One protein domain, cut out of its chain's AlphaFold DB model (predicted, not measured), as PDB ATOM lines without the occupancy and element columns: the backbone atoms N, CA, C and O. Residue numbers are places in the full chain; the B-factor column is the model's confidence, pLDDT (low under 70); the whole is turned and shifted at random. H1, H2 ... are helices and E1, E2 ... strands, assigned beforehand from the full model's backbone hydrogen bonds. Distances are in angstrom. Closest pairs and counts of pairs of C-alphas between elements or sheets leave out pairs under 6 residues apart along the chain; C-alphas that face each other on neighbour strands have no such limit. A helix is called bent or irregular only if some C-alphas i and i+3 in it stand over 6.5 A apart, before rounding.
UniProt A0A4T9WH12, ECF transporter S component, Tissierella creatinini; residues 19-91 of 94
ATOM      1  N   SER A  19     153.113 183.673  98.028       93.00
ATOM      2  CA  SER A  19     154.245 184.123  98.848       93.00
ATOM      3  C   SER A  19     155.495 184.390  98.002       93.00
ATOM      4  O   SER A  19     156.120 185.437  98.138       93.00
ATOM      5  N   LEU A  20     155.826 183.505  97.056       92.12
ATOM      6  CA  LEU A  20     156.958 183.720  96.146       92.12
ATOM      7  C   LEU A  20     156.766 184.956  95.260       92.12
ATOM      8  O   LEU A  20     157.699 185.736  95.085       92.12
ATOM      9  N   ILE A  21     155.556 185.163  94.736       92.25
ATOM     10  CA  ILE A  21     155.221 186.340  93.923       92.25
ATOM     11  C   ILE A  21     155.301 187.611  94.766       92.25
ATOM     12  O   ILE A  21     155.836 188.615  94.298       92.25
ATOM     13  N   PHE A  22     154.829 187.569  96.014       92.06
ATOM     14  CA  PHE A  22     154.973 188.671  96.959       92.06
ATOM     15  C   PHE A  22     156.447 189.028  97.168       92.06
ATOM     16  O   PHE A  22     156.823 190.177  96.962       92.06
ATOM     17  N   VAL A  23     157.295 188.049  97.500       90.31
ATOM     18  CA  VAL A  23     158.734 188.267  97.722       90.31
ATOM     19  C   VAL A  23     159.400 188.837  96.467       90.31
ATOM     20  O   VAL A  23     160.143 189.814  96.558       90.31
ATOM     21  N   ALA A  24     159.085 188.286  95.291       88.06
ATOM     22  CA  ALA A  24     159.603 188.770  94.014       88.06
ATOM     23  C   ALA A  24     159.153 190.208  93.694       88.06
ATOM     24  O   ALA A  24     159.919 190.987  93.135       88.06
ATOM     25  N   THR A  25     157.924 190.575  94.062       86.56
ATOM     26  CA  THR A  25     157.367 191.913  93.811       86.56
ATOM     27  C   THR A  25     157.887 192.941  94.816       86.56
ATOM     28  O   THR A  25     158.209 194.064  94.440       86.56
ATOM     29  N   TYR A  26     157.984 192.560  96.091       84.19
ATOM     30  CA  TYR A  26     158.310 193.461  97.192       84.19
ATOM     31  C   TYR A  26     159.815 193.735  97.311       84.19
ATOM     32  O   TYR A  26     160.211 194.881  97.519       84.19
ATOM     33  N   LEU A  27     160.662 192.706  97.164       81.25
ATOM     34  CA  LEU A  27     162.117 192.866  97.296       81.25
ATOM     35  C   LEU A  27     162.751 193.498  96.056       81.25
ATOM     36  O   LEU A  27     163.607 194.368  96.182       81.25
ATOM     37  N   PHE A  28     162.323 193.092  94.858       77.00
ATOM     38  CA  PHE A  28     162.895 193.586  93.604       77.00
ATOM     39  C   PHE A  28     162.138 194.803  93.074       77.00
ATOM     40  O   PHE A  28     161.753 194.822  91.906       77.00
ATOM     41  N   LYS A  29     161.913 195.823  93.913       72.31
ATOM     42  CA  LYS A  29     161.386 197.111  93.443       72.31
ATOM     43  C   LYS A  29     162.544 197.998  92.982       72.31
ATOM     44  O   LYS A  29     163.371 198.430  93.782       72.31
ATOM     45  N   ILE A  30     162.603 198.277  91.686       75.38
ATOM     46  CA  ILE A  30     163.550 199.225  91.103       75.38
ATOM     47  C   ILE A  30     162.770 200.516  90.827       75.38
ATOM     48  O   ILE A  30     161.885 200.509  89.967       75.38
ATOM     49  N   PRO A  31     163.026 201.610  91.567       71.19
ATOM     50  CA  PRO A  31     162.324 202.867  91.346       71.19
ATOM     51  C   PRO A  31     162.683 203.432  89.968       71.19
ATOM     52  O   PRO A  31     163.854 203.518  89.605       71.19
ATOM     53  N   THR A  32     161.669 203.818  89.200       73.38
ATOM     54  CA  THR A  32     161.807 204.456  87.888       73.38
ATOM     55  C   THR A  32     161.080 205.800  87.883       73.38
ATOM     56  O   THR A  32     160.207 206.060  88.706       73.38
ATOM     57  N   LEU A  33     161.428 206.688  86.947       66.75
ATOM     58  CA  LEU A  33     160.849 208.040  86.843       66.75
ATOM     59  C   LEU A  33     159.312 208.062  86.698       66.75
ATOM     60  O   LEU A  33     158.696 209.077  87.003       66.75
ATOM     61  N   ALA A  34     158.701 206.959  86.255       67.81
ATOM     62  CA  ALA A  34     157.259 206.819  86.054       67.81
ATOM     63  C   ALA A  34     156.594 205.795  87.001       67.81
ATOM     64  O   ALA A  34     155.421 205.474  86.816       67.81
ATOM     65  N   GLY A  35     157.317 205.253  87.993       66.75
ATOM     66  CA  GLY A  35     156.771 204.257  88.919       66.75
ATOM     67  C   GLY A  35     157.825 203.354  89.564       66.75
ATOM     68  O   GLY A  35     158.914 203.786  89.930       66.75
ATOM     69  N   TYR A  36     157.488 202.078  89.739       67.38
ATOM     70  CA  TYR A  36     158.407 201.054  90.235       67.38
ATOM     71  C   TYR A  36     158.367 199.851  89.299       67.38
ATOM     72  O   TYR A  36     157.324 199.229  89.103       67.38
ATOM     73  N   THR A  37     159.513 199.503  88.727       69.00
ATOM     74  CA  THR A  37     159.658 198.258  87.974       69.00
ATOM     75  C   THR A  37     159.869 197.130  88.970       69.00
ATOM     76  O   THR A  37     160.677 197.258  89.889       69.00
ATOM     77  N   HIS A  38     159.138 196.034  88.806       77.56
ATOM     78  CA  HIS A  38     159.210 194.897  89.710       77.56
ATOM     79  C   HIS A  38     159.268 193.583  88.941       77.56
ATOM     80  O   HIS A  38     158.593 193.405  87.932       77.56
ATOM     81  N   LEU A  39     160.058 192.632  89.443       77.69
ATOM     82  CA  LEU A  39     160.229 191.312  88.819       77.69
ATOM     83  C   LEU A  39     159.041 190.361  89.083       77.69
ATOM     84  O   LEU A  39     159.067 189.189  88.710       77.69
ATOM     85  N   GLY A  40     157.996 190.866  89.746       79.94
ATOM     86  CA  GLY A  40     156.809 190.109  90.131       79.94
ATOM     87  C   GLY A  40     156.064 189.499  88.945       79.94
ATOM     88  O   GLY A  40     155.614 188.359  89.040       79.94
ATOM     89  N   ASP A  41     155.989 190.203  87.813       83.50
ATOM     90  CA  ASP A  41     155.227 189.755  86.640       83.50
ATOM     91  C   ASP A  41     155.789 188.469  86.025       83.50
ATOM     92  O   ASP A  41     155.035 187.563  85.665       83.50
ATOM     93  N   CYS A  42     157.118 188.321  86.000       86.12
ATOM     94  CA  CYS A  42     157.773 187.077  85.591       86.12
ATOM     95  C   CYS A  42     157.333 185.903  86.478       86.12
ATOM     96  O   CYS A  42     157.052 184.806  85.993       86.12
ATOM     97  N   MET A  43     157.221 186.148  87.783       88.81
ATOM     98  CA  MET A  43     156.850 185.128  88.757       88.81
ATOM     99  C   MET A  43     155.371 184.734  88.660       88.81
ATOM    100  O   MET A  43     155.017 183.580  88.910       88.81
ATOM    101  N   ILE A  44     154.509 185.656  88.221       88.75
ATOM    102  CA  ILE A  44     153.097 185.387  87.924       88.75
ATOM    103  C   ILE A  44     152.967 184.454  86.722       88.75
ATOM    104  O   ILE A  44     152.225 183.473  86.796       88.75
ATOM    105  N   PHE A  45     153.725 184.691  85.649       88.69
ATOM    106  CA  PHE A  45     153.729 183.791  84.494       88.69
ATOM    107  C   PHE A  45     154.216 182.389  84.858       88.69
ATOM    108  O   PHE A  45     153.567 181.404  84.510       88.69
ATOM    109  N   ILE A  46     155.291 182.282  85.645       89.38
ATOM    110  CA  ILE A  46     155.776 180.987  86.146       89.38
ATOM    111  C   ILE A  46     154.693 180.290  86.986       89.38
ATOM    112  O   ILE A  46     154.457 179.093  86.829       89.38
ATOM    113  N   SER A  47     153.986 181.031  87.843       90.62
ATOM    114  CA  SER A  47     152.882 180.482  88.639       90.62
ATOM    115  C   SER A  47     151.757 179.916  87.771       90.62
ATOM    116  O   SER A  47     151.239 178.832  88.047       90.62
ATOM    117  N   VAL A  48     151.400 180.622  86.695       90.31
ATOM    118  CA  VAL A  48     150.399 180.193  85.711       90.31
ATOM    119  C   VAL A  48     150.844 178.936  84.960       90.31
ATOM    120  O   VAL A  48     150.032 178.024  84.812       90.31
ATOM    121  N   LEU A  49     152.118 178.833  84.580       88.69
ATOM    122  CA  LEU A  49     152.677 177.639  83.936       88.69
ATOM    123  C   LEU A  49     152.697 176.417  84.874       88.69
ATOM    124  O   LEU A  49     152.399 175.306  84.447       88.69
ATOM    125  N   ILE A  50     152.996 176.605  86.165       89.50
ATOM    126  CA  ILE A  50     153.117 175.498  87.135       89.50
ATOM    127  C   ILE A  50     151.755 175.033  87.677       89.50
ATOM    128  O   ILE A  50     151.529 173.835  87.864       89.50
ATOM    129  N   LEU A  51     150.851 175.964  88.007       86.88
ATOM    130  CA  LEU A  51     149.564 175.659  88.653       86.88
ATOM    131  C   LEU A  51     148.380 175.607  87.680       86.88
ATOM    132  O   LEU A  51     147.278 175.207  88.080       86.88
ATOM    133  N   GLY A  52     148.597 176.017  86.432       87.19
ATOM    134  CA  GLY A  52     147.566 176.248  85.432       87.19
ATOM    135  C   GLY A  52     146.881 177.608  85.604       87.19
ATOM    136  O   GLY A  52     146.834 178.174  86.701       87.19
ATOM    137  N   ARG A  53     146.271 178.098  84.517       87.12
ATOM    138  CA  ARG A  53     145.634 179.429  84.408       87.12
ATOM    139  C   ARG A  53     144.880 179.892  85.645       87.12
ATOM    140  O   ARG A  53     145.216 180.919  86.214       87.12
ATOM    141  N   LYS A  54     143.871 179.145  86.103       87.56
ATOM    142  CA  LYS A  54     142.984 179.624  87.183       87.56
ATOM    143  C   LYS A  54     143.700 179.780  88.527       87.56
ATOM    144  O   LYS A  54     143.496 180.770  89.217       87.56
ATOM    145  N   LYS A  55     144.511 178.789  88.911       89.88
ATOM    146  CA  LYS A  55     145.187 178.760  90.217       89.88
ATOM    147  C   LYS A  55     146.404 179.685  90.232       89.88
ATOM    148  O   LYS A  55     146.607 180.377  91.223       89.88
ATOM    149  N   GLY A  56     147.169 179.724  89.140       89.38
ATOM    150  CA  GLY A  56     148.315 180.621  89.004       89.38
ATOM    151  C   GLY A  56     147.912 182.089  88.881       89.38
ATOM    152  O   GLY A  56     148.512 182.932  89.537       89.38
ATOM    153  N   ALA A  57     146.835 182.403  88.148       91.25
ATOM    154  CA  ALA A  57     146.310 183.768  88.078       91.25
ATOM    155  C   ALA A  57     145.819 184.264  89.444       91.25
ATOM    156  O   ALA A  57     146.087 185.402  89.825       91.25
ATOM    157  N   LEU A  58     145.147 183.395  90.210       93.06
ATOM    158  CA  LEU A  58     144.730 183.716  91.573       93.06
ATOM    159  C   LEU A  58     145.944 183.941  92.486       93.06
ATOM    160  O   LEU A  58     145.973 184.923  93.220       93.06
ATOM    161  N   ALA A  59     146.958 183.072  92.409       92.81
ATOM    162  CA  ALA A  59     148.189 183.236  93.179       92.81
ATOM    163  C   ALA A  59     148.910 184.552  92.841       92.81
ATOM    164  O   ALA A  59     149.374 185.256  93.736       92.81
ATOM    165  N   GLY A  60     148.958 184.906  91.553       91.56
ATOM    166  CA  GLY A  60     149.565 186.141  91.068       91.56
ATOM    167  C   GLY A  60     148.849 187.399  91.524       91.56
ATOM    168  O   GLY A  60     149.496 188.314  92.031       91.56
ATOM    169  N   GLY A  61     147.519 187.419  91.416       91.94
ATOM    170  CA  GLY A  61     146.703 188.519  91.921       91.94
ATOM    171  C   GLY A  61     146.880 188.717  93.426       91.94
ATOM    172  O   GLY A  61     147.149 189.831  93.865       91.94
ATOM    173  N   ILE A  62     146.790 187.640  94.218       93.81
ATOM    174  CA  ILE A  62     146.924 187.707  95.684       93.81
ATOM    175  C   ILE A  62     148.329 188.165  96.088       93.81
ATOM    176  O   ILE A  62     148.462 189.111  96.862       93.81
ATOM    177  N   GLY A  63     149.377 187.522  95.565       91.62
ATOM    178  CA  GLY A  63     150.760 187.836  95.935       91.62
ATOM    179  C   GLY A  63     151.140 189.282  95.627       91.62
ATOM    180  O   GLY A  63     151.755 189.958  96.450       91.62
ATOM    181  N   ALA A  64     150.716 189.788  94.470       90.69
ATOM    182  CA  ALA A  64     150.988 191.162  94.084       90.69
ATOM    183  C   ALA A  64     150.139 192.198  94.832       90.69
ATOM    184  O   ALA A  64     150.660 193.245  95.201       90.69
ATOM    185  N   ALA A  65     148.864 191.913  95.106       91.88
ATOM    186  CA  ALA A  65     148.021 192.811  95.895       91.88
ATOM    187  C   ALA A  65     148.566 192.986  97.324       91.88
ATOM    188  O   ALA A  65     148.577 194.094  97.857       91.88
ATOM    189  N   ILE A  66     149.082 191.908  97.928       91.38
ATOM    190  CA  ILE A  66     149.764 191.966  99.231       91.38
ATOM    191  C   ILE A  66     151.066 192.776  99.129       91.38
ATOM    192  O   ILE A  66     151.399 193.516 100.056       91.38
ATOM    193  N   ALA A  67     151.786 192.678  98.006       89.56
ATOM    194  CA  ALA A  67     153.013 193.442  97.781       89.56
ATOM    195  C   ALA A  67     152.749 194.947  97.722       89.56
ATOM    196  O   ALA A  67     153.489 195.706  98.340       89.56
ATOM    197  N   ASP A  68     151.672 195.373  97.067       86.62
ATOM    198  CA  ASP A  68     151.294 196.787  97.013       86.62
ATOM    199  C   ASP A  68     150.746 197.291  98.349       86.62
ATOM    200  O   ASP A  68     151.032 198.422  98.748       86.62
ATOM    201  N   PHE A  69     150.017 196.436  99.079       88.62
ATOM    202  CA  PHE A  69     149.507 196.754 100.412       88.62
ATOM    203  C   PHE A  69     150.651 197.034 101.390       88.62
ATOM    204  O   PHE A  69     150.668 198.074 102.044       88.62
ATOM    205  N   LEU A  70     151.642 196.139 101.448       88.19
ATOM    206  CA  LEU A  70     152.816 196.300 102.311       88.19
ATOM    207  C   LEU A  70     153.839 197.295 101.742       88.19
ATOM    208  O   LEU A  70     154.609 197.885 102.493       88.19
ATOM    209  N   GLY A  71     153.846 197.504 100.424       81.38
ATOM    210  CA  GLY A  71     154.756 198.401  99.707       81.38
ATOM    211  C   GLY A  71     154.430 199.889  99.832       81.38
ATOM    212  O   GLY A  71     155.214 200.706  99.349       81.38
ATOM    213  N   GLY A  72     153.311 200.243 100.475       83.12
ATOM    214  CA  GLY A  72     152.852 201.626 100.650       83.12
ATOM    215  C   GLY A  72     151.966 202.151  99.515       83.12
ATOM    216  O   GLY A  72     151.575 203.315  99.529       83.12
ATOM    217  N   TYR A  73     151.596 201.300  98.554       82.50
ATOM    218  CA  TYR A  73     150.762 201.640  97.397       82.50
ATOM    219  C   TYR A  73     149.324 201.140  97.587       82.50
ATOM    220  O   TYR A  73     148.761 200.450  96.744       82.50
ATOM    221  N   MET A  74     148.696 201.496  98.712       85.06
ATOM    222  CA  MET A  74     147.401 200.928  99.118       85.06
ATOM    223  C   MET A  74     146.266 201.160  98.098       85.06
ATOM    224  O   MET A  74     145.388 200.316  97.935       85.06
ATOM    225  N   HIS A  75     146.312 202.272  97.362       88.19
ATOM    226  CA  HIS A  75     145.363 202.591  96.290       88.19
ATOM    227  C   HIS A  75     145.482 201.647  95.080       88.19
ATOM    228  O   HIS A  75     144.509 201.476  94.348       88.19
ATOM    229  N   TRP A  76     146.634 200.992  94.898       86.12
ATOM    230  CA  TRP A  76     146.872 200.015  93.836       86.12
ATOM    231  C   TRP A  76     146.473 198.589  94.210       86.12
ATOM    232  O   TRP A  76     146.331 197.768  93.318       86.12
ATOM    233  N   VAL A  77     146.176 198.284  95.476       88.12
ATOM    234  CA  VAL A  77     145.878 196.907  95.924       88.12
ATOM    235  C   VAL A  77     144.738 196.262  95.129       88.12
ATOM    236  O   VAL A  77     144.896 195.164  94.593       88.12
ATOM    237  N   LEU A  78     143.590 196.944  95.029       89.75
ATOM    238  CA  LEU A  78     142.443 196.448  94.261       89.75
ATOM    239  C   LEU A  78     142.732 196.436  92.750       89.75
ATOM    240  O   LEU A  78     142.549 195.382  92.138       89.75
ATOM    241  N   PRO A  79     143.193 197.545  92.134       90.06
ATOM    242  CA  PRO A  79     143.553 197.557  90.717       90.06
ATOM    243  C   PRO A  79     144.539 196.446  90.338       90.06
ATOM    244  O   PRO A  79     144.270 195.674  89.420       90.06
ATOM    245  N   THR A  80     145.632 196.302  91.083       88.44
ATOM    246  CA  THR A  80     146.671 195.299  90.851       88.44
ATOM    247  C   THR A  80     146.120 193.887  90.937       88.44
ATOM    248  O   THR A  80     146.444 193.062  90.080       88.44
ATOM    249  N   PHE A  81     145.258 193.604  91.919       91.88
ATOM    250  CA  PHE A  81     144.618 192.299  92.038       91.88
ATOM    251  C   PHE A  81     143.871 191.923  90.753       91.88
ATOM    252  O   PHE A  81     144.113 190.856  90.192       91.88
ATOM    253  N   PHE A  82     142.999 192.806  90.256       93.12
ATOM    254  CA  PHE A  82     142.206 192.533  89.057       93.12
ATOM    255  C   PHE A  82     143.059 192.496  87.790       93.12
ATOM    256  O   PHE A  82     142.890 191.586  86.981       93.12
ATOM    257  N   ILE A  83     144.003 193.427  87.632       90.50
ATOM    258  CA  ILE A  83     144.890 193.483  86.464       90.50
ATOM    259  C   ILE A  83     145.706 192.191  86.361       90.50
ATOM    260  O   ILE A  83     145.692 191.537  85.317       90.50
ATOM    261  N   LYS A  84     146.358 191.769  87.451       89.25
ATOM    262  CA  LYS A  84     147.210 190.570  87.452       89.25
ATOM    263  C   LYS A  84     146.407 189.278  87.352       89.25
ATOM    264  O   LYS A  84     146.851 188.324  86.712       89.25
ATOM    265  N   LEU A  85     145.195 189.254  87.905       90.94
ATOM    266  CA  LEU A  85     144.278 188.131  87.742       90.94
ATOM    267  C   LEU A  85     143.822 187.986  86.282       90.94
ATOM    268  O   LEU A  85     143.857 186.882  85.740       90.94
ATOM    269  N   VAL A  86     143.448 189.081  85.616       91.25
ATOM    270  CA  VAL A  86     143.077 189.066  84.190       91.25
ATOM    271  C   VAL A  86     144.280 188.683  83.327       91.25
ATOM    272  O   VAL A  86     144.157 187.802  82.478       91.25
ATOM    273  N   MET A  87     145.455 189.255  83.594       88.06
ATOM    274  CA  MET A  87     146.713 188.933  82.913       88.06
ATOM    275  C   MET A  87     147.021 187.431  82.956       88.06
ATOM    276  O   MET A  87     147.249 186.813  81.917       88.06
ATOM    277  N   GLY A  88     146.958 186.814  84.139       86.38
ATOM    278  CA  GLY A  88     147.198 185.378  84.284       86.38
ATOM    279  C   GLY A  88     146.105 184.502  83.658       86.38
ATOM    280  O   GLY A  88     146.392 183.406  83.182       86.38
ATOM    281  N   LEU A  89     144.849 184.963  83.632       87.31
ATOM    282  CA  LEU A  89     143.741 184.222  83.018       87.31
ATOM    283  C   LEU A  89     143.781 184.242  81.490       87.31
ATOM    284  O   LEU A  89     143.378 183.251  80.873       87.31
ATOM    285  N   TYR A  90     144.218 185.354  80.897       84.06
ATOM    286  CA  TYR A  90     144.360 185.505  79.447       84.06
ATOM    287  C   TYR A  90     145.626 184.855  78.906       84.06
ATOM    288  O   TYR A  90     145.661 184.520  77.724       84.06
ATOM    289  N   HIS A  91     146.633 184.637  79.752       77.75
ATOM    290  CA  HIS A  91     147.836 183.941  79.332       77.75
ATOM    291  C   HIS A  91     147.485 182.530  78.818       77.75
ATOM    292  O   HIS A  91     146.883 181.744  79.564       77.75
TER     293      HIS A  91
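Overview. This is residues 19 to 91 of the 94 residues of the protein "ECF transporter S component" of Tissierella creatinini (UniProt A0A4T9WH12). This is an elongated packing of four helices, with H3 in the middle: H1 and H2 pack on it from one side and H4 folds back along it on the other. A small two-stranded hairpin, E1 and E2, reaches away from the ends of H1 and H2 and makes one end of the long axis, while the tight turn between H2 and H3 makes the other. The printed part has 73 residues, with the named elements in the order H1, E1, E2, H2, H3, H4; the two strands form an antiparallel sheet, E1 - E2, and the class is mostly helix. It is compact, with a radius of gyration of the C-alphas of 11.2 A, and spans 33 by 20 by 20 A.

Arrangement. H1, residues 19 to 27, is followed by E1, residues 29 to 32, and E2, residues 35 to 38, a hairpin of antiparallel neighbour strands at 144 degrees. In it N 30 and O 37 are 2.8 A apart and N 37 and O 30 are 2.9 A apart, within hydrogen-bond range. H2, residues 40 to 51, touches H1 with residues 40 to 44 alone, opposite ways at a shallow tilt of 11 degrees; the closest C-alphas, of Thr 25 and Gly 40, are 4.1 A apart. H3, residues 53 to 70, touches H1 at a steep tilt of 40 degrees, the same way, with the C-alphas of Phe 22 and Gly 63 closest at 4.4 A. H2 and H3 form a helical hairpin, opposite ways at a shallow tilt of 31 degrees, with the C-alphas of Val 48 and Gly 56 closest at 3.9 A. H4, residues 74 to 90, forms another helical hairpin with H3, at a shallow tilt of 16 degrees; the closest C-alphas, of Ala 57 and Gly 88, are 4.2 A apart. H2, H3 and H4 are an up-and-down bundle, each running against the one before it. H4 touches H2 through residues 84 to 88 and 44 to 48 alone, with the C-alphas of Val 48 and Gly 88 closest at 6.3 A. H1 and H4 are apart. Every O i to N i+4 pair is within hydrogen-bond range in H1, H2 and H3, and 11 of 13 are in H4.

Along the chain. H1 begins at C-alpha 19, (154.245, 184.123, 98.848), and is 11.9 A long from first to last C-alpha. E1 is 9.2 A long, E2 9.7 A and H2 16.2 A. H3 is 25.6 A long and begins at C-alpha 53, (145.634, 179.429, 84.408). H4 is 25.2 A long and ends at C-alpha 90, (144.360, 185.505, 79.447); it is irregular, with C-alphas 75 and 78 7.1 A apart.

Size, cuts and confidence. The two C-alphas farthest apart, of Leu 33 and Gly 52, are 34.5 A apart. The printed part has no cut, and its five links between named elements are tight. The mean pLDDT of the printed part is 85.8, and residues 33 to 37 are under 70.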